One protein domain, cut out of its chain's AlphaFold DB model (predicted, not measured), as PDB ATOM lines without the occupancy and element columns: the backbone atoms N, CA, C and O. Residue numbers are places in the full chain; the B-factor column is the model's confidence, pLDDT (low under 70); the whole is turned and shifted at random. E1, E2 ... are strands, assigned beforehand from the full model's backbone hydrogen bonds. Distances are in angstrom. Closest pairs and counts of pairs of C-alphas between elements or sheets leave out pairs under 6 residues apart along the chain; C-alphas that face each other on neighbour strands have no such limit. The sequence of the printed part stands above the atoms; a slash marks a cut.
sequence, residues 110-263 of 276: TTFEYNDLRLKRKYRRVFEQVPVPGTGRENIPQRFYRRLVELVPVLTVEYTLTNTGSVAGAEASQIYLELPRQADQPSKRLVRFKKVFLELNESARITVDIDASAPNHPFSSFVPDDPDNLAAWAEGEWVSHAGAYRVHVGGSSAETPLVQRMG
ATOM      1  N   THR A 110      53.468 199.805  28.451       98.25
ATOM      2  CA  THR A 110      52.291 200.671  28.528       98.25
ATOM      3  C   THR A 110      51.320 200.391  27.380       98.25
ATOM      4  O   THR A 110      51.625 199.625  26.465       98.25
ATOM      5  N   THR A 111      50.143 201.009  27.420       98.38
ATOM      6  CA  THR A 111      49.106 200.894  26.390       98.38
ATOM      7  C   THR A 111      48.876 202.232  25.703       98.38
ATOM      8  O   THR A 111      48.965 203.285  26.334       98.38
ATOM      9  N   PHE A 112      48.553 202.193  24.410       98.50
ATOM     10  CA  PHE A 112      48.275 203.385  23.616       98.50
ATOM     11  C   PHE A 112      46.903 203.300  22.958       98.50
ATOM     12  O   PHE A 112      46.518 202.259  22.427       98.50
ATOM     13  N   GLU A 113      46.184 204.418  22.957       98.56
ATOM     14  CA  GLU A 113      44.880 204.554  22.315       98.56
ATOM     15  C   GLU A 113      44.942 205.560  21.161       98.56
ATOM     16  O   GLU A 113      45.588 206.607  21.254       98.56
ATOM     17  N   TYR A 114      44.256 205.234  20.066       98.75
ATOM     18  CA  TYR A 114      44.209 206.022  18.839       98.75
ATOM     19  C   TYR A 114      42.802 206.570  18.634       98.75
ATOM     20  O   TYR A 114      41.864 205.791  18.499       98.75
ATOM     21  N   ASN A 115      42.664 207.892  18.520       98.62
ATOM     22  CA  ASN A 115      41.371 208.568  18.401       98.62
ATOM     23  C   ASN A 115      41.388 209.732  17.392       98.62
ATOM     24  O   ASN A 115      42.427 210.112  16.852       98.62
ATOM     25  N   ASP A 116      40.216 210.319  17.133       98.44
ATOM     26  CA  ASP A 116      40.037 211.576  16.387       98.44
ATOM     27  C   ASP A 116      40.686 211.640  14.992       98.44
ATOM     28  O   ASP A 116      41.251 212.682  14.616       98.44
ATOM     29  N   LEU A 117      40.594 210.554  14.210       98.75
ATOM     30  CA  LEU A 117      41.093 210.534  12.833       98.75
ATOM     31  C   LEU A 117      40.452 211.660  12.009       98.75
ATOM     32  O   LEU A 117      39.230 211.773  11.902       98.75
ATOM     33  N   ARG A 118      41.290 212.500  11.400       98.75
ATOM     34  CA  ARG A 118      40.891 213.524  10.434       98.75
ATOM     35  C   ARG A 118      41.806 213.467   9.228       98.75
ATOM     36  O   ARG A 118      43.027 213.494   9.345       98.75
ATOM     37  N   LEU A 119      41.194 213.456   8.053       98.69
ATOM     38  CA  LEU A 119      41.894 213.430   6.779       98.69
ATOM     39  C   LEU A 119      41.655 214.744   6.041       98.69
ATOM     40  O   LEU A 119      40.514 215.193   5.912       98.69
ATOM     41  N   LYS A 120      42.719 215.357   5.520       98.19
ATOM     42  CA  LYS A 120      42.628 216.556   4.679       98.19
ATOM     43  C   LYS A 120      43.383 216.328   3.382       98.19
ATOM     44  O   LYS A 120      44.512 215.846   3.384       98.19
ATOM     45  N   ARG A 121      42.776 216.740   2.275       96.81
ATOM     46  CA  ARG A 121      43.438 216.785   0.973       96.81
ATOM     47  C   ARG A 121      43.929 218.200   0.709       96.81
ATOM     48  O   ARG A 121      43.138 219.143   0.725       96.81
ATOM     49  N   LYS A 122      45.220 218.335   0.433       96.06
ATOM     50  CA  LYS A 122      45.879 219.581   0.040       96.06
ATOM     51  C   LYS A 122      46.581 219.386  -1.304       96.06
ATOM     52  O   LYS A 122      46.711 218.264  -1.787       96.06
ATOM     53  N   TYR A 123      47.040 220.489  -1.886       95.94
ATOM     54  CA  TYR A 123      47.887 220.468  -3.073       95.94
ATOM     55  C   TYR A 123      49.104 221.353  -2.848       95.94
ATOM     56  O   TYR A 123      48.963 222.547  -2.563       95.94
ATOM     57  N   ARG A 124      50.292 220.778  -3.012       94.88
ATOM     58  CA  ARG A 124      51.536 221.534  -3.094       94.88
ATOM     59  C   ARG A 124      51.685 222.057  -4.520       94.88
ATOM     60  O   ARG A 124      51.575 221.314  -5.490       94.88
ATOM     61  N   ARG A 125      51.897 223.365  -4.645       94.75
ATOM     62  CA  ARG A 125      52.050 224.051  -5.933       94.75
ATOM     63  C   ARG A 125      53.513 224.034  -6.353       94.75
ATOM     64  O   ARG A 125      54.348 224.577  -5.631       94.75
ATOM     65  N   VAL A 126      53.805 223.471  -7.520       92.75
ATOM     66  CA  VAL A 126      55.142 223.512  -8.125       92.75
ATOM     67  C   VAL A 126      55.143 224.557  -9.229       92.75
ATOM     68  O   VAL A 126      54.258 224.577 -10.088       92.75
ATOM     69  N   PHE A 127      56.131 225.445  -9.186       93.25
ATOM     70  CA  PHE A 127      56.282 226.526 -10.151       93.25
ATOM     71  C   PHE A 127      57.606 226.398 -10.892       93.25
ATOM     72  O   PHE A 127      58.639 226.180 -10.267       93.25
ATOM     73  N   GLU A 128      57.570 226.646 -12.192       92.75
ATOM     74  CA  GLU A 128      58.743 226.807 -13.045       92.75
ATOM     75  C   GLU A 128      59.043 228.301 -13.238       92.75
ATOM     76  O   GLU A 128      58.123 229.127 -13.307       92.75
ATOM     77  N   GLN A 129      60.327 228.660 -13.322       92.62
ATOM     78  CA  GLN A 129      60.748 229.998 -13.735       92.62
ATOM     79  C   GLN A 129      60.833 230.056 -15.259       92.62
ATOM     80  O   GLN A 129      61.683 229.409 -15.861       92.62
ATOM     81  N   VAL A 130      59.966 230.854 -15.881       90.94
ATOM     82  CA  VAL A 130      59.930 231.000 -17.338       90.94
ATOM     83  C   VAL A 130      60.542 232.347 -17.726       90.94
ATOM     84  O   VAL A 130      60.088 233.379 -17.216       90.94
ATOM     85  N   PRO A 131      61.559 232.375 -18.607       92.00
ATOM     86  CA  PRO A 131      62.158 233.620 -19.070       92.00
ATOM     87  C   PRO A 131      61.147 234.451 -19.868       92.00
ATOM     88  O   PRO A 131      60.391 233.927 -20.687       92.00
ATOM     89  N   VAL A 132      61.135 235.764 -19.642       91.44
ATOM     90  CA  VAL A 132      60.293 236.704 -20.390       91.44
ATOM     91  C   VAL A 132      60.941 236.979 -21.754       91.44
ATOM     92  O   VAL A 132      62.073 237.484 -21.785       91.44
ATOM     93  N   PRO A 133      60.254 236.695 -22.880       90.00
ATOM     94  CA  PRO A 133      60.774 236.998 -24.211       90.00
ATOM     95  C   PRO A 133      61.117 238.485 -24.365       90.00
ATOM     96  O   PRO A 133      60.387 239.350 -23.891       90.00
ATOM     97  N   GLY A 134      62.234 238.785 -25.030       85.25
ATOM     98  CA  GLY A 134      62.696 240.164 -25.245       85.25
ATOM     99  C   GLY A 134      63.474 240.784 -24.078       85.25
ATOM    100  O   GLY A 134      63.970 241.899 -24.224       85.25
ATOM    101  N   THR A 135      63.634 240.070 -22.958       87.75
ATOM    102  CA  THR A 135      64.579 240.423 -21.880       87.75
ATOM    103  C   THR A 135      65.886 239.628 -22.013       87.75
ATOM    104  O   THR A 135      65.959 238.741 -22.861       87.75
ATOM    105  N   GLY A 136      66.933 239.971 -21.250       85.06
ATOM    106  CA  GLY A 136      68.244 239.302 -21.342       85.06
ATOM    107  C   GLY A 136      69.095 239.752 -22.530       85.06
ATOM    108  O   GLY A 136      69.886 238.978 -23.062       85.06
ATOM    109  N   ARG A 137      68.903 240.998 -22.973       85.44
ATOM    110  CA  ARG A 137      69.700 241.650 -24.023       85.44
ATOM    111  C   ARG A 137      70.649 242.665 -23.392       85.44
ATOM    112  O   ARG A 137      70.517 242.980 -22.212       85.44
ATOM    113  N   GLU A 138      71.588 243.192 -24.172       81.44
ATOM    114  CA  GLU A 138      72.504 244.243 -23.717       81.44
ATOM    115  C   GLU A 138      71.714 245.404 -23.079       81.44
ATOM    116  O   GLU A 138      70.753 245.910 -23.658       81.44
ATOM    117  N   ASN A 139      72.065 245.760 -21.840       88.25
ATOM    118  CA  ASN A 139      71.377 246.742 -20.985       88.25
ATOM    119  C   ASN A 139      69.922 246.414 -20.564       88.25
ATOM    120  O   ASN A 139      69.254 247.261 -19.971       88.25
ATOM    121  N   ILE A 140      69.425 245.189 -20.794       85.81
ATOM    122  CA  ILE A 140      68.103 244.718 -20.338       85.81
ATOM    123  C   ILE A 140      68.264 243.422 -19.520       85.81
ATOM    124  O   ILE A 140      68.410 242.346 -20.107       85.81
ATOM    125  N   PRO A 141      68.159 243.470 -18.176       88.88
ATOM    126  CA  PRO A 141      68.249 242.280 -17.331       88.88
ATOM    127  C   PRO A 141      67.219 241.210 -17.709       88.88
ATOM    128  O   PRO A 141      66.069 241.532 -18.023       88.88
ATOM    129  N   GLN A 142      67.612 239.935 -17.648       93.25
ATOM    130  CA  GLN A 142      66.697 238.813 -17.860       93.25
ATOM    131  C   GLN A 142      65.606 238.821 -16.783       93.25
ATOM    132  O   GLN A 142      65.897 238.793 -15.588       93.25
ATOM    133  N   ARG A 143      64.339 238.844 -17.204       93.56
ATOM    134  CA  ARG A 143      63.190 238.726 -16.298       93.56
ATOM    135  C   ARG A 143      62.602 237.326 -16.377       93.56
ATOM    136  O   ARG A 143      62.663 236.675 -17.422       93.56
ATOM    137  N   PHE A 144      61.988 236.903 -15.278       93.62
ATOM    138  CA  PHE A 144      61.298 235.625 -15.157       93.62
ATOM    139  C   PHE A 144      59.919 235.833 -14.545       93.62
ATOM    140  O   PHE A 144      59.753 236.657 -13.645       93.62
ATOM    141  N   TYR A 145      58.942 235.055 -14.997       91.56
ATOM    142  CA  TYR A 145      57.679 234.886 -14.286       91.56
ATOM    143  C   TYR A 145      57.564 233.451 -13.766       91.56
ATOM    144  O   TYR A 145      58.206 232.534 -14.280       91.56
ATOM    145  N   ARG A 146      56.760 233.253 -12.715       93.44
ATOM    146  CA  ARG A 146      56.493 231.924 -12.153       93.44
ATOM    147  C   ARG A 146      55.255 231.336 -12.808       93.44
ATOM    148  O   ARG A 146      54.162 231.875 -12.644       93.44
ATOM    149  N   ARG A 147      55.414 230.218 -13.508       92.06
ATOM    150  CA  ARG A 147      54.304 229.458 -14.086       92.06
ATOM    151  C   ARG A 147      54.009 228.259 -13.199       92.06
ATOM    152  O   ARG A 147      54.918 227.498 -12.892       92.06
ATOM    153  N   LEU A 148      52.759 228.097 -12.774       91.50
ATOM    154  CA  LEU A 148      52.333 226.880 -12.085       91.50
ATOM    155  C   LEU A 148      52.388 225.719 -13.085       91.50
ATOM    156  O   LEU A 148      51.737 225.788 -14.125       91.50
ATOM    157  N   VAL A 149      53.172 224.686 -12.785       91.12
ATOM    158  CA  VAL A 149      53.371 223.527 -13.674       91.12
ATOM    159  C   VAL A 149      52.795 222.241 -13.101       91.12
ATOM    160  O   VAL A 149      52.408 221.362 -13.861       91.12
ATOM    161  N   GLU A 150      52.645 222.159 -11.778       91.38
ATOM    162  CA  GLU A 150      52.116 220.965 -11.127       91.38
ATOM    163  C   GLU A 150      51.343 221.306  -9.848       91.38
ATOM    164  O   GLU A 150      51.684 222.236  -9.105       91.38
ATOM    165  N   LEU A 151      50.293 220.527  -9.589       93.56
ATOM    166  CA  LEU A 151      49.576 220.484  -8.319       93.56
ATOM    167  C   LEU A 151      49.757 219.091  -7.727       93.56
ATOM    168  O   LEU A 151      48.983 218.188  -8.029       93.56
ATOM    169  N   VAL A 152      50.763 218.935  -6.872       94.69
ATOM    170  CA  VAL A 152      51.081 217.649  -6.247       94.69
ATOM    171  C   VAL A 152      50.103 217.397  -5.101       94.69
ATOM    172  O   VAL A 152      50.058 218.205  -4.163       94.69
ATOM    173  N   PRO A 153      49.291 216.327  -5.139       96.62
ATOM    174  CA  PRO A 153      48.394 216.010  -4.039       96.62
ATOM    175  C   PRO A 153      49.169 215.676  -2.764       96.62
ATOM    176  O   PRO A 153      50.160 214.950  -2.791       96.62
ATOM    177  N   VAL A 154      48.685 216.187  -1.637       97.56
ATOM    178  CA  VAL A 154      49.197 215.863  -0.305       97.56
ATOM    179  C   VAL A 154      48.022 215.410   0.551       97.56
ATOM    180  O   VAL A 154      47.042 216.146   0.714       97.56
ATOM    181  N   LEU A 155      48.109 214.197   1.089       98.38
ATOM    182  CA  LEU A 155      47.172 213.697   2.089       98.38
ATOM    183  C   LEU A 155      47.725 214.018   3.476       98.38
ATOM    184  O   LEU A 155      48.720 213.435   3.895       98.38
ATOM    185  N   THR A 156      47.068 214.922   4.193       98.44
ATOM    186  CA  THR A 156      47.344 215.160   5.610       98.44
ATOM    187  C   THR A 156      46.485 214.210   6.442       98.44
ATOM    188  O   THR A 156      45.254 214.253   6.362       98.44
ATOM    189  N   VAL A 157      47.136 213.381   7.251       98.75
ATOM    190  CA  VAL A 157      46.522 212.463   8.213       98.75
ATOM    191  C   VAL A 157      46.764 213.006   9.614       98.75
ATOM    192  O   VAL A 157      47.910 213.204  10.018       98.75
ATOM    193  N   GLU A 158      45.689 213.253  10.352       98.75
ATOM    194  CA  GLU A 158      45.741 213.733  11.728       98.75
ATOM    195  C   GLU A 158      44.991 212.783  12.652       98.75
ATOM    196  O   GLU A 158      43.902 212.334  12.310       98.75
ATOM    197  N   TYR A 159      45.533 212.512  13.829       98.81
ATOM    198  CA  TYR A 159      44.882 211.701  14.860       98.81
ATOM    199  C   TYR A 159      45.453 212.056  16.228       98.81
ATOM    200  O   TYR A 159      46.512 212.681  16.331       98.81
ATOM    201  N   THR A 160      44.731 211.691  17.274       98.81
ATOM    202  CA  THR A 160      45.176 211.802  18.660       98.81
ATOM    203  C   THR A 160      45.742 210.452  19.089       98.81
ATOM    204  O   THR A 160      45.136 209.416  18.817       98.81
ATOM    205  N   LEU A 161      46.912 210.471  19.721       98.62
ATOM    206  CA  LEU A 161      47.536 209.309  20.339       98.62
ATOM    207  C   LEU A 161      47.684 209.581  21.833       98.62
ATOM    208  O   LEU A 161      48.252 210.612  22.196       98.62
ATOM    209  N   THR A 162      47.196 208.673  22.670       98.75
ATOM    210  CA  THR A 162      47.214 208.818  24.130       98.75
ATOM    211  C   THR A 162      47.897 207.619  24.765       98.75
ATOM    212  O   THR A 162      47.575 206.485  24.419       98.75
ATOM    213  N   ASN A 163      48.820 207.855  25.697       98.75
ATOM    214  CA  ASN A 163      49.357 206.803  26.555       98.75
ATOM    215  C   ASN A 163      48.381 206.563  27.715       98.75
ATOM    216  O   ASN A 163      48.235 207.415  28.586       98.75
ATOM    217  N   THR A 164      47.701 205.422  27.709       98.50
ATOM    218  CA  THR A 164      46.650 205.059  28.674       98.50
ATOM    219  C   THR A 164      47.103 204.042  29.717       98.50
ATOM    220  O   THR A 164      46.308 203.666  30.578       98.50
ATOM    221  N   GLY A 165      48.345 203.554  29.626       97.81
ATOM    222  CA  GLY A 165      48.868 202.576  30.578       97.81
ATOM    223  C   GLY A 165      49.380 203.243  31.849       97.81
ATOM    224  O   GLY A 165      48.902 204.304  32.220       97.81
ATOM    225  N   SER A 166      50.327 202.616  32.548       96.69
ATOM    226  CA  SER A 166      50.816 203.079  33.859       96.69
ATOM    227  C   SER A 166      52.260 203.588  33.856       96.69
ATOM    228  O   SER A 166      52.760 203.998  34.901       96.69
ATOM    229  N   VAL A 167      52.944 203.547  32.711       97.75
ATOM    230  CA  VAL A 167      54.346 203.966  32.568       97.75
ATOM    231  C   VAL A 167      54.543 204.778  31.288       97.75
ATOM    232  O   VAL A 167      53.785 204.646  30.327       97.75
ATOM    233  N   ALA A 168      55.570 205.626  31.259       98.31
ATOM    234  CA  ALA A 168      55.958 206.330  30.042       98.31
ATOM    235  C   ALA A 168      56.440 205.338  28.969       98.31
ATOM    236  O   ALA A 168      56.959 204.258  29.274       98.31
ATOM    237  N   GLY A 169      56.270 205.688  27.698       98.25
ATOM    238  CA  GLY A 169      56.648 204.805  26.602       98.25
ATOM    239  C   GLY A 169      56.642 205.492  25.250       98.25
ATOM    240  O   GLY A 169      56.106 206.587  25.083       98.25
ATOM    241  N   ALA A 170      57.232 204.822  24.264       98.44
ATOM    242  CA  ALA A 170      57.200 205.273  22.883       98.44
ATOM    243  C   ALA A 170      56.351 204.349  22.013       98.44
ATOM    244  O   ALA A 170      56.529 203.133  22.029       98.44
ATOM    245  N   GLU A 171      55.511 204.948  21.181       98.50
ATOM    246  CA  GLU A 171      54.698 204.259  20.186       98.50
ATOM    247  C   GLU A 171      55.147 204.678  18.786       98.50
ATOM    248  O   GLU A 171      55.415 205.852  18.513       98.50
ATOM    249  N   ALA A 172      55.260 203.701  17.891       98.25
ATOM    250  CA  ALA A 172      55.563 203.901  16.486       98.25
ATOM    251  C   ALA A 172      54.281 203.681  15.685       98.25
ATOM    252  O   ALA A 172      54.046 202.608  15.126       98.25
ATOM    253  N   SER A 173      53.462 204.730  15.626       97.75
ATOM    254  CA  SER A 173      52.211 204.726  14.886       97.75
ATOM    255  C   SER A 173      52.456 204.621  13.384       97.75
ATOM    256  O   SER A 173      53.300 205.312  12.808       97.75
ATOM    257  N   GLN A 174      51.697 203.753  12.734       98.56
ATOM    258  CA  GLN A 174      51.845 203.379  11.335       98.56
ATOM    259  C   GLN A 174      50.610 203.805  10.546       98.56
ATOM    260  O   GLN A 174      49.483 203.732  11.038       98.56
ATOM    261  N   ILE A 175      50.831 204.263   9.316       98.62
ATOM    262  CA  ILE A 175      49.794 204.709   8.391       98.62
ATOM    263  C   ILE A 175      49.891 203.865   7.129       98.62
ATOM    264  O   ILE A 175      50.919 203.875   6.439       98.62
ATOM    265  N   TYR A 176      48.799 203.177   6.814       97.94
ATOM    266  CA  TYR A 176      48.673 202.348   5.629       97.94
ATOM    267  C   TYR A 176      47.641 202.927   4.668       97.94
ATOM    268  O   TYR A 176      46.622 203.478   5.093       97.94
ATOM    269  N   LEU A 177      47.893 202.766   3.372       97.06
ATOM    270  CA  LEU A 177      46.910 203.043   2.331       97.06
ATOM    271  C   LEU A 177      46.496 201.752   1.654       97.06
ATOM    272  O   LEU A 177      47.343 200.984   1.202       97.06
ATOM    273  N   GLU A 178      45.192 201.572   1.527       95.38
ATOM    274  CA  GLU A 178      44.623 200.688   0.529       95.38
ATOM    275  C   GLU A 178      44.236 201.515  -0.695       95.38
ATOM    276  O   GLU A 178      43.544 202.541  -0.585       95.38
ATOM    277  N   LEU A 179      44.736 201.089  -1.852       94.56
ATOM    278  CA  LEU A 179      44.536 201.803  -3.102       94.56
ATOM    279  C   LEU A 179      43.111 201.593  -3.637       94.56
ATOM    280  O   LEU A 179      42.425 200.643  -3.260       94.56
ATOM    281  N   PRO A 180      42.633 202.485  -4.520       94.81
ATOM    282  CA  PRO A 180      41.378 202.276  -5.223       94.81
ATOM    283  C   PRO A 180      41.381 200.952  -5.998       94.81
ATOM    284  O   PRO A 180      42.409 200.556  -6.537       94.81
ATOM    285  N   ARG A 181      40.212 200.312  -6.124       89.50
ATOM    286  CA  ARG A 181      40.044 198.985  -6.752       89.50
ATOM    287  C   ARG A 181      40.690 198.860  -8.139       89.50
ATOM    288  O   ARG A 181      41.207 197.808  -8.475       89.50
ATOM    289  N   GLN A 182      40.671 199.925  -8.933       88.38
ATOM    290  CA  GLN A 182      41.275 199.981 -10.268       88.38
ATOM    291  C   GLN A 182      42.806 199.855 -10.287       88.38
ATOM    292  O   GLN A 182      43.366 199.638 -11.352       88.38
ATOM    293  N   ALA A 183      43.476 200.013  -9.142       88.69
ATOM    294  CA  ALA A 183      44.915 199.801  -9.022       88.69
ATOM    295  C   ALA A 183      45.298 198.316  -8.910       88.69
ATOM    296  O   ALA A 183      46.488 198.008  -8.924       88.69
ATOM    297  N   ASP A 184      44.305 197.436  -8.727       86.00
ATOM    298  CA  ASP A 184      44.462 195.986  -8.575       86.00
ATOM    299  C   ASP A 184      45.549 195.586  -7.560       86.00
ATOM    300  O   ASP A 184      46.372 194.706  -7.783       86.00
ATOM    301  N   GLN A 185      45.597 196.306  -6.434       87.00
ATOM    302  CA  GLN A 185      46.531 196.021  -5.347       87.00
ATOM    303  C   GLN A 185      45.815 195.200  -4.266       87.00
ATOM    304  O   GLN A 185      44.795 195.663  -3.747       87.00
ATOM    305  N   PRO A 186      46.325 194.011  -3.905       79.88
ATOM    306  CA  PRO A 186      45.590 193.055  -3.076       79.88
ATOM    307  C   PRO A 186      45.630 193.363  -1.573       79.88
ATOM    308  O   PRO A 186      44.867 192.772  -0.813       79.88
ATOM    309  N   SER A 187      46.504 194.267  -1.126       87.31
ATOM    310  CA  SER A 187      46.688 194.582   0.292       87.31
ATOM    311  C   SER A 187      46.800 196.083   0.539       87.31
ATOM    312  O   SER A 187      47.100 196.877  -0.362       87.31
ATOM    313  N   LYS A 188      46.636 196.485   1.805       92.00
ATOM    314  CA  LYS A 188      47.102 197.811   2.225       92.00
ATOM    315  C   LYS A 188      48.632 197.812   2.300       92.00
ATOM    316  O   LYS A 188      49.262 196.771   2.486       92.00
ATOM    317  N   ARG A 189      49.245 198.986   2.166       92.00
ATOM    318  CA  ARG A 189      50.707 199.156   2.235       92.00
ATOM    319  C   ARG A 189      51.103 200.275   3.175       92.00
ATOM    320  O   ARG A 189      50.410 201.289   3.247       92.00
ATOM    321  N   LEU A 190      52.222 200.100   3.874       95.38
ATOM    322  CA  LEU A 190      52.774 201.134   4.744       95.38
ATOM    323  C   LEU A 190      53.239 202.314   3.887       95.38
ATOM    324  O   LEU A 190      54.076 202.154   3.003       95.38
ATOM    325  N   VAL A 191      52.731 203.512   4.170       96.69
ATOM    326  CA  VAL A 191      53.156 204.739   3.472       96.69
ATOM    327  C   VAL A 191      53.916 205.701   4.372       96.69
ATOM    328  O   VAL A 191      54.703 206.517   3.882       96.69
ATOM    329  N   ARG A 192      53.688 205.624   5.688       97.44
ATOM    330  CA  ARG A 192      54.387 206.442   6.675       97.44
ATOM    331  C   ARG A 192      54.267 205.853   8.073       97.44
ATOM    332  O   ARG A 192      53.301 205.164   8.374       97.44
ATOM    333  N   PHE A 193      55.210 206.193   8.939       97.19
ATOM    334  CA  PHE A 193      55.100 205.971  10.375       97.19
ATOM    335  C   PHE A 193      55.654 207.181  11.130       97.19
ATOM    336  O   PHE A 193      56.401 207.992  10.567       97.19
ATOM    337  N   LYS A 194      55.277 207.322  12.398       97.69
ATOM    338  CA  LYS A 194      55.792 208.349  13.301       97.69
ATOM    339  C   LYS A 194      56.028 207.720  14.669       97.69
ATOM    340  O   LYS A 194      55.108 207.187  15.268       97.69
ATOM    341  N   LYS A 195      57.263 207.803  15.165       98.00
ATOM    342  CA  LYS A 195      57.579 207.419  16.542       98.00
ATOM    343  C   LYS A 195      57.423 208.623  17.467       98.00
ATOM    344  O   LYS A 195      57.895 209.711  17.127       98.00
ATOM    345  N   VAL A 196      56.728 208.429  18.583       97.75
ATOM    346  CA  VAL A 196      56.389 209.469  19.561       97.75
ATOM    347  C   VAL A 196      56.581 208.891  20.951       97.75
ATOM    348  O   VAL A 196      56.116 207.788  21.215       97.75
ATOM    349  N   PHE A 197      57.280 209.621  21.812       98.56
ATOM    350  CA  PHE A 197      57.365 209.322  23.237       98.56
ATOM    351  C   PHE A 197      56.265 210.090  23.964       98.56
ATOM    352  O   PHE A 197      56.047 211.257  23.640       98.56
ATOM    353  N   LEU A 198      55.578 209.428  24.892       98.62
ATOM    354  CA  LEU A 198      54.507 210.003  25.693       98.62
ATOM    355  C   LEU A 198      54.681 209.600  27.156       98.62
ATOM    356  O   LEU A 198      54.836 208.414  27.476       98.62
ATOM    357  N   GLU A 199      54.587 210.588  28.035       98.56
ATOM    358  CA  GLU A 199      54.432 210.377  29.468       98.56
ATOM    359  C   GLU A 199      53.096 209.686  29.784       98.56
ATOM    360  O   GLU A 199      52.197 209.571  28.946       98.56
ATOM    361  N   LEU A 200      52.955 209.206  31.017       97.19
ATOM    362  CA  LEU A 200      51.709 208.627  31.520       97.19
ATOM    363  C   LEU A 200      50.526 209.598  31.337       97.19
ATOM    364  O   LEU A 200      50.597 210.746  31.774       97.19
ATOM    365  N   ASN A 201      49.418 209.122  30.756       97.62
ATOM    366  CA  ASN A 201      48.203 209.898  30.464       97.62
ATOM    367  C   ASN A 201      48.407 211.073  29.491       97.62
ATOM    368  O   ASN A 201      47.479 211.852  29.253       97.62
ATOM    369  N   GLU A 202      49.596 211.215  28.900       98.69
ATOM    370  CA  GLU A 202      49.854 212.246  27.907       98.69
ATOM    371  C   GLU A 202      49.143 211.910  26.593       98.69
ATOM    372  O   GLU A 202      49.100 210.763  26.142       98.69
ATOM    373  N   SER A 203      48.585 212.944  25.965       98.69
ATOM    374  CA  SER A 203      47.989 212.871  24.636       98.69
ATOM    375  C   SER A 203      48.716 213.807  23.683       98.69
ATOM    376  O   SER A 203      48.906 214.983  23.989       98.69
ATOM    377  N   ALA A 204      49.043 213.319  22.491       98.56
ATOM    378  CA  ALA A 204      49.622 214.121  21.425       98.56
ATOM    379  C   ALA A 204      48.749 214.100  20.170       98.56
ATOM    380  O   ALA A 204      48.270 213.058  19.715       98.56
ATOM    381  N   ARG A 205      48.592 215.277  19.558       98.44
ATOM    382  CA  ARG A 205      47.991 215.412  18.231       98.44
ATOM    383  C   ARG A 205      49.055 215.163  17.171       98.44
ATOM    384  O   ARG A 205      49.941 215.988  16.960       98.44
ATOM    385  N   ILE A 206      48.942 214.051  16.460       98.44
ATOM    386  CA  ILE A 206      49.869 213.684  15.394       98.44
ATOM    387  C   ILE A 206      49.357 214.238  14.071       98.44
ATOM    388  O   ILE A 206      48.167 214.166  13.778       98.44
ATOM    389  N   THR A 207      50.255 214.820  13.276       98.38
ATOM    390  CA  THR A 207      49.972 215.304  11.919       98.38
ATOM    391  C   THR A 207      51.057 214.799  10.984       98.38
ATOM    392  O   THR A 207      52.243 215.028  11.221       98.38
ATOM    393  N   VAL A 208      50.651 214.100   9.928       97.94
ATOM    394  CA  VAL A 208      51.557 213.505   8.947       97.94
ATOM    395  C   VAL A 208      51.083 213.855   7.547       97.94
ATOM    396  O   VAL A 208      49.947 213.563   7.183       97.94
ATOM    397  N   ASP A 209      51.974 214.442   6.755       97.81
ATOM    398  CA  ASP A 209      51.735 214.708   5.342       97.81
ATOM    399  C   ASP A 209      52.325 213.577   4.489       97.81
ATOM    400  O   ASP A 209      53.497 213.218   4.618       97.81
ATOM    401  N   ILE A 210      51.493 213.017   3.612       97.81
ATOM    402  CA  ILE A 210      51.864 212.013   2.616       97.81
ATOM    403  C   ILE A 210      51.817 212.707   1.257       97.81
ATOM    404  O   ILE A 210      50.742 212.955   0.701       97.81
ATOM    405  N   ASP A 211      52.997 213.070   0.761       95.81
ATOM    406  CA  ASP A 211      53.181 213.753  -0.517       95.81
ATOM    407  C   ASP A 211      53.157 212.739  -1.668       95.81
ATOM    408  O   ASP A 211      53.818 211.700  -1.604       95.81
ATOM    409  N   ALA A 212      52.389 213.020  -2.720       95.31
ATOM    410  CA  ALA A 212      52.277 212.112  -3.851       95.31
ATOM    411  C   ALA A 212      53.558 211.960  -4.675       95.31
ATOM    412  O   ALA A 212      53.722 210.928  -5.319       95.31
ATOM    413  N   SER A 213      54.472 212.932  -4.614       92.88
ATOM    414  CA  SER A 213      55.780 212.836  -5.266       92.88
ATOM    415  C   SER A 213      56.847 212.197  -4.369       92.88
ATOM    416  O   SER A 213      58.036 212.305  -4.672       92.88
ATOM    417  N   ALA A 214      56.474 211.615  -3.224       94.12
ATOM    418  CA  ALA A 214      57.431 210.937  -2.360       94.12
ATOM    419  C   ALA A 214      58.030 209.704  -3.074       94.12
ATOM    420  O   ALA A 214      57.309 209.007  -3.789       94.12
ATOM    421  N   PRO A 215      59.323 209.396  -2.856       91.12
ATOM    422  CA  PRO A 215      60.035 208.341  -3.588       91.12
ATOM    423  C   PRO A 215      59.522 206.926  -3.294       91.12
ATOM    424  O   PRO A 215      59.827 205.994  -4.021       91.12
ATOM    425  N   ASN A 216      58.727 206.748  -2.236       89.94
ATOM    426  CA  ASN A 216      58.035 205.494  -1.946       89.94
ATOM    427  C   ASN A 216      56.687 205.359  -2.679       89.94
ATOM    428  O   ASN A 216      55.922 204.449  -2.370       89.94
ATOM    429  N   HIS A 217      56.368 206.280  -3.596       92.69
ATOM    430  CA  HIS A 217      55.209 206.236  -4.490       92.69
ATOM    431  C   HIS A 217      53.878 205.881  -3.793       92.69
ATOM    432  O   HIS A 217      53.165 204.965  -4.213       92.69
ATOM    433  N   PRO A 218      53.476 206.620  -2.738       94.44
ATOM    434  CA  PRO A 218      52.410 206.195  -1.829       94.44
ATOM    435  C   PRO A 218      51.035 206.041  -2.498       94.44
ATOM    436  O   PRO A 218      50.207 205.260  -2.025       94.44
ATOM    437  N   PHE A 219      50.796 206.717  -3.628       95.19
ATOM    438  CA  PHE A 219      49.537 206.663  -4.385       95.19
ATOM    439  C   PHE A 219      49.659 206.010  -5.767       95.19
ATOM    440  O   PHE A 219      48.679 205.991  -6.514       95.19
ATOM    441  N   SER A 220      50.838 205.494  -6.119       92.81
ATOM    442  CA  SER A 220      51.082 204.925  -7.445       92.81
ATOM    443  C   SER A 220      51.350 203.426  -7.391       92.81
ATOM    444  O   SER A 220      51.831 202.913  -6.379       92.81
ATOM    445  N   SER A 221      51.037 202.726  -8.476       90.50
ATOM    446  CA  SER A 221      51.602 201.408  -8.775       90.50
ATOM    447  C   SER A 221      52.540 201.549  -9.967       90.50
ATOM    448  O   SER A 221      52.365 202.452 -10.789       90.50
ATOM    449  N   PHE A 222      53.548 200.691 -10.033       88.62
ATOM    450  CA  PHE A 222      54.379 200.592 -11.220       88.62
ATOM    451  C   PHE A 222      53.641 199.746 -12.262       88.62
ATOM    452  O   PHE A 222      53.078 198.708 -11.914       88.62
ATOM    453  N   VAL A 223      53.593 200.223 -13.502       88.38
ATOM    454  CA  VAL A 223      52.998 199.520 -14.640       88.38
ATOM    455  C   VAL A 223      54.122 199.280 -15.650       88.38
ATOM    456  O   VAL A 223      54.552 200.252 -16.275       88.38
ATOM    457  N   PRO A 224      54.629 198.037 -15.769       88.31
ATOM    458  CA  PRO A 224      55.635 197.689 -16.768       88.31
ATOM    459  C   PRO A 224      55.103 197.868 -18.192       88.31
ATOM    460  O   PRO A 224      53.917 197.632 -18.437       88.31
ATOM    461  N   ASP A 225      55.981 198.229 -19.126       89.62
ATOM    462  CA  ASP A 225      55.656 198.320 -20.555       89.62
ATOM    463  C   ASP A 225      55.367 196.931 -21.152       89.62
ATOM    464  O   ASP A 225      54.451 196.774 -21.962       89.62
ATOM    465  N   ASP A 226      56.121 195.920 -20.707       87.56
ATOM    466  CA  ASP A 226      55.948 194.508 -21.056       87.56
ATOM    467  C   ASP A 226      55.937 193.643 -19.775       87.56
ATOM    468  O   ASP A 226      57.000 193.273 -19.264       87.56
ATOM    469  N   PRO A 227      54.755 193.350 -19.198       80.88
ATOM    470  CA  PRO A 227      54.642 192.634 -17.926       80.88
ATOM    471  C   PRO A 227      55.074 191.163 -18.002       80.88
ATOM    472  O   PRO A 227      55.390 190.582 -16.965       80.88
ATOM    473  N   ASP A 228      55.120 190.572 -19.199       82.25
ATOM    474  CA  ASP A 228      55.518 189.174 -19.397       82.25
ATOM    475  C   ASP A 228      57.041 189.025 -19.579       82.25
ATOM    476  O   ASP A 228      57.584 187.918 -19.524       82.25
ATOM    477  N   ASN A 229      57.763 190.138 -19.749       81.19
ATOM    478  CA  ASN A 229      59.207 190.158 -19.934       81.19
ATOM    479  C   ASN A 229      59.944 190.607 -18.662       81.19
ATOM    480  O   ASN A 229      60.286 191.777 -18.477       81.19
ATOM    481  N   LEU A 230      60.301 189.639 -17.815       72.75
ATOM    482  CA  LEU A 230      61.076 189.870 -16.587       72.75
ATOM    483  C   LEU A 230      62.476 190.470 -16.811       72.75
ATOM    484  O   LEU A 230      63.106 190.867 -15.840       72.75
ATOM    485  N   ALA A 231      63.003 190.537 -18.039       76.75
ATOM    486  CA  ALA A 231      64.257 191.248 -18.309       76.75
ATOM    487  C   ALA A 231      64.036 192.757 -18.526       76.75
ATOM    488  O   ALA A 231      64.939 193.548 -18.260       76.75
ATOM    489  N   ALA A 232      62.833 193.145 -18.959       79.88
ATOM    490  CA  ALA A 232      62.419 194.523 -19.219       79.88
ATOM    491  C   ALA A 232      61.415 195.052 -18.178       79.88
ATOM    492  O   ALA A 232      60.908 196.154 -18.320       79.88
ATOM    493  N   TRP A 233      61.150 194.315 -17.094       73.44
ATOM    494  CA  TRP A 233      60.159 194.689 -16.072       73.44
ATOM    495  C   TRP A 233      60.414 196.033 -15.373       73.44
ATOM    496  O   TRP A 233      59.523 196.546 -14.707       73.44
ATOM    497  N   ALA A 234      61.631 196.577 -15.474       82.81
ATOM    498  CA  ALA A 234      61.985 197.900 -14.963       82.81
ATOM    499  C   ALA A 234      61.666 199.035 -15.958       82.81
ATOM    500  O   ALA A 234      61.738 200.209 -15.592       82.81
ATOM    501  N   GLU A 235      61.326 198.696 -17.202       88.19
ATOM    502  CA  GLU A 235      60.822 199.604 -18.229       88.19
ATOM    503  C   GLU A 235      59.311 199.753 -18.021       88.19
ATOM    504  O   GLU A 235      58.564 198.773 -18.005       88.19
ATOM    505  N   GLY A 236      58.866 200.975 -17.747       88.62
ATOM    506  CA  GLY A 236      57.478 201.261 -17.413       88.62
ATOM    507  C   GLY A 236      57.313 202.587 -16.688       88.62
ATOM    508  O   GLY A 236      58.250 203.381 -16.548       88.62
ATOM    509  N   GLU A 237      56.105 202.828 -16.188       91.00
ATOM    510  CA  GLU A 237      55.748 204.098 -15.565       91.00
ATOM    511  C   GLU A 237      55.038 203.919 -14.221       91.00
ATOM    512  O   GLU A 237      54.259 202.995 -13.983       91.00
ATOM    513  N   TRP A 238      55.261 204.877 -13.322       91.00
ATOM    514  CA  TRP A 238      54.480 204.994 -12.098       91.00
ATOM    515  C   TRP A 238      53.145 205.674 -12.386       91.00
ATOM    516  O   TRP A 238      53.091 206.864 -12.700       91.00
ATOM    517  N   VAL A 239      52.049 204.950 -12.182       91.94
ATOM    518  CA  VAL A 239      50.696 205.454 -12.426       91.94
ATOM    519  C   VAL A 239      50.004 205.753 -11.102       91.94
ATOM    520  O   VAL A 239      49.798 204.858 -10.286       91.94
ATOM    521  N   SER A 240      49.630 207.018 -10.879       93.31
ATOM    522  CA  SER A 240      48.824 207.424  -9.720       93.31
ATOM    523  C   SER A 240      47.335 207.180  -9.949       93.31
ATOM    524  O   SER A 240      46.769 207.593 -10.963       93.31
ATOM    525  N   HIS A 241      46.667 206.588  -8.961       93.75
ATOM    526  CA  HIS A 241      45.274 206.158  -9.097       93.75
ATOM    527  C   HIS A 241      44.309 207.164  -8.470       93.75
ATOM    528  O   HIS A 241      44.200 207.248  -7.250       93.75
ATOM    529  N   ALA A 242      43.569 207.940  -9.264       95.00
ATOM    530  CA  ALA A 242      42.487 208.772  -8.724       95.00
ATOM    531  C   ALA A 242      41.339 207.884  -8.225       95.00
ATOM    532  O   ALA A 242      40.978 206.932  -8.905       95.00
ATOM    533  N   GLY A 243      40.739 208.186  -7.074       95.62
ATOM    534  CA  GLY A 243      39.668 207.360  -6.514       95.62
ATOM    535  C   GLY A 243      39.561 207.436  -4.996       95.62
ATOM    536  O   GLY A 243      40.154 208.303  -4.355       95.62
ATOM    537  N   ALA A 244      38.772 206.529  -4.421       96.31
ATOM    538  CA  ALA A 244      38.597 206.420  -2.977       96.31
ATOM    539  C   ALA A 244      39.653 205.485  -2.378       96.31
ATOM    540  O   ALA A 244      39.617 204.284  -2.627       96.31
ATOM    541  N   TYR A 245      40.533 206.041  -1.554       97.31
ATOM    542  CA  TYR A 245      41.517 205.311  -0.759       97.31
ATOM    543  C   TYR A 245      40.919 204.962   0.601       97.31
ATOM    544  O   TYR A 245      40.138 205.757   1.140       97.31
ATOM    545  N   ARG A 246      41.306 203.822   1.186       97.88
ATOM    546  CA  ARG A 246      41.131 203.583   2.628       97.88
ATOM    547  C   ARG A 246      42.438 203.912   3.339       97.88
ATOM    548  O   ARG A 246      43.491 203.400   2.976       97.88
ATOM    549  N   VAL A 247      42.365 204.801   4.321       98.50
ATOM    550  CA  VAL A 247      43.489 205.179   5.178       98.50
ATOM    551  C   VAL A 247      43.322 204.445   6.495       98.50
ATOM    552  O   VAL A 247      42.294 204.607   7.150       98.50
ATOM    553  N   HIS A 248      44.323 203.658   6.863       98.62
ATOM    554  CA  HIS A 248      44.361 202.900   8.106       98.62
ATOM    555  C   HIS A 248      45.462 203.467   9.002       98.62
ATOM    556  O   HIS A 248      46.569 203.720   8.523       98.62
ATOM    557  N   VAL A 249      45.179 203.652  10.290       98.75
ATOM    558  CA  VAL A 249      46.157 204.104  11.289       98.75
ATOM    559  C   VAL A 249      46.114 203.177  12.498       98.75
ATOM    560  O   VAL A 249      45.032 202.821  12.969       98.75
ATOM    561  N   GLY A 250      47.289 202.792  12.997       98.38
ATOM    562  CA  GLY A 250      47.409 201.952  14.185       98.38
ATOM    563  C   GLY A 250      48.839 201.608  14.581       98.38
ATOM    564  O   GLY A 250      49.784 202.260  14.133       98.38
ATOM    565  N   GLY A 251      48.976 200.598  15.441       97.56
ATOM    566  CA  GLY A 251      50.253 200.180  16.029       97.56
ATOM    567  C   GLY A 251      50.974 199.065  15.268       97.56
ATOM    568  O   GLY A 251      52.145 198.823  15.546       97.56
ATOM    569  N   SER A 252      50.299 198.391  14.329       97.81
ATOM    570  CA  SER A 252      50.856 197.335  13.468       97.81
ATOM    571  C   SER A 252      50.036 197.181  12.178       97.81
ATOM    572  O   SER A 252      48.989 197.814  12.027       97.81
ATOM    573  N   SER A 253      50.465 196.325  11.240       95.75
ATOM    574  CA  SER A 253      49.659 196.015  10.047       95.75
ATOM    575  C   SER A 253      48.380 195.228  10.367       95.75
ATOM    576  O   SER A 253      47.406 195.314   9.614       95.75
ATOM    577  N   ALA A 254      48.359 194.494  11.483       95.00
ATOM    578  CA  ALA A 254      47.198 193.732  11.942       95.00
ATOM    579  C   ALA A 254      46.237 194.558  12.816       95.00
ATOM    580  O   ALA A 254      45.048 194.254  12.870       95.00
ATOM    581  N   GLU A 255      46.727 195.611  13.474       96.38
ATOM    582  CA  GLU A 255      45.967 196.405  14.444       96.38
ATOM    583  C   GLU A 255      45.884 197.868  14.004       96.38
ATOM    584  O   GLU A 255      46.716 198.704  14.367       96.38
ATOM    585  N   THR A 256      44.850 198.176  13.214       97.44
ATOM    586  CA  THR A 256      44.557 199.527  12.710       97.44
ATOM    587  C   THR A 256      43.178 200.010  13.179       97.44
ATOM    588  O   THR A 256      42.220 199.936  12.403       97.44
ATOM    589  N   PRO A 257      43.032 200.465  14.439       98.25
ATOM    590  CA  PRO A 257      41.735 200.841  15.013       98.25
ATOM    591  C   PRO A 257      41.070 202.030  14.307       98.25
ATOM    592  O   PRO A 257      39.848 202.160  14.334       98.25
ATOM    593  N   LEU A 258      41.848 202.890  13.645       98.69
ATOM    594  CA  LEU A 258      41.323 204.034  12.909       98.69
ATOM    595  C   LEU A 258      41.326 203.749  11.408       98.69
ATOM    596  O   LEU A 258      42.384 203.551  10.807       98.69
ATOM    597  N   VAL A 259      40.145 203.787  10.788       98.56
ATOM    598  CA  VAL A 259      39.981 203.602   9.342       98.56
ATOM    599  C   VAL A 259      39.025 204.648   8.786       98.56
ATOM    600  O   VAL A 259      37.905 204.803   9.270       98.56
ATOM    601  N   GLN A 260      39.434 205.356   7.734       98.56
ATOM    602  CA  GLN A 260      38.568 206.314   7.046       98.56
ATOM    603  C   GLN A 260      38.857 206.356   5.543       98.56
ATOM    604  O   GLN A 260      39.983 206.149   5.093       98.56
ATOM    605  N   ARG A 261      37.822 206.634   4.741       97.94
ATOM    606  CA  ARG A 261      37.950 206.797   3.287       97.94
ATOM    607  C   ARG A 261      38.276 208.240   2.913       97.94
ATOM    608  O   ARG A 261      37.688 209.168   3.463       97.94
ATOM    609  N   MET A 262      39.146 208.421   1.921       96.88
ATOM    610  CA  MET A 262      39.444 209.728   1.331       96.88
ATOM    611  C   MET A 262      39.493 209.644  -0.194       96.88
ATOM    612  O   MET A 262      40.161 208.787  -0.766       96.88
ATOM    613  N   GLY A 263      38.792 210.566  -0.855       96.75
ATOM    614  CA  GLY A 263      38.855 210.726  -2.304       96.75
ATOM    615  C   GLY A 263      40.088 211.525  -2.726       96.75
ATOM    616  O   GLY A 263      40.195 212.717  -2.422       96.75
TER     617      GLY A 263
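This is residues 110 to 263 of the 276 residues of the protein "Fibronectin type III domain protein" of Nitrosomonas eutropha (UniProt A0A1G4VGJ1). Two strongly twisted sheets, E4 E3 E8 E9 and E1 E2 E5, lie face to face as a sandwich with crossed strands, and the long E1 and E2 hairpin runs out beyond it as an arm whose tip, residues 136 to 141, stands free. A second, small hairpin, E6 and E7, projects from the sandwich in another direction. The printed part has 154 residues, with no named helix and nine named strands, E1 to E9 in chain order; the class is all strand, and both large sheets are antiparallel in the orders given. The whole is loose, with a radius of gyration of the C-alphas of 21.5 A, and spans 74 by 49 by 26 A, only just flat.

Find C-alpha 112 at (48.275, 203.385, 23.616); from there E1 runs through residues 112 to 131, 54.1 A, bending by 70 degrees at residue 115. E2, residues 144 to 163, returns over 52.1 A from C-alpha 144 at (61.298, 235.625, -15.157) and bends by 63 degrees at residue 149. Next come E3, residues 169 to 178, 29.0 A; E4, residues 189 to 198, 26.1 A, bending by 54 degrees at residue 192; and E5, residues 203 to 211, 25.7 A. Then read E6, residues 220 to 224; E7, residues 236 to 240; E8, residues 243 to 250, 22.8 A; and E9, residues 258 to 263, ending at C-alpha 263, (38.855, 210.726, -2.304).

Begin with E1 and E2, antiparallel at 170 degrees, where N 120 and O 156 are 2.9 A apart. On E2's other side look for E5, antiparallel at 149 degrees, with N 157 and O 208 at 2.8 A. In the other sheet, find N 173 and O 194 of E3 and E4 at 3.0 A, N 176 and O 248 of E3 and E8 at 2.9 A, and N 247 and O 260 of E8 and E9 at 2.8 A. The facing parts of the two sheets are 7.5 A centre to centre, their strands at 44 degrees. Across them, the closest C-alphas of E1 and E9 are those of Leu 117 and Leu 258, 6.5 A, and of E4 and E5 those of Arg 192 and Ile 210, 7.3 A. In the hairpin E6 and E7, N 223 and O 237 are 2.9 A apart; E7 runs on into E8 at 80 degrees.

The C-alphas farthest apart, Glu 138 and Ser 166, are 74.0 A apart. The printed part has no cut. The links E1 to E2 and E6 to E7 are long. Mean pLDDT of the printed part is 94.0, and no printed residue is under 70.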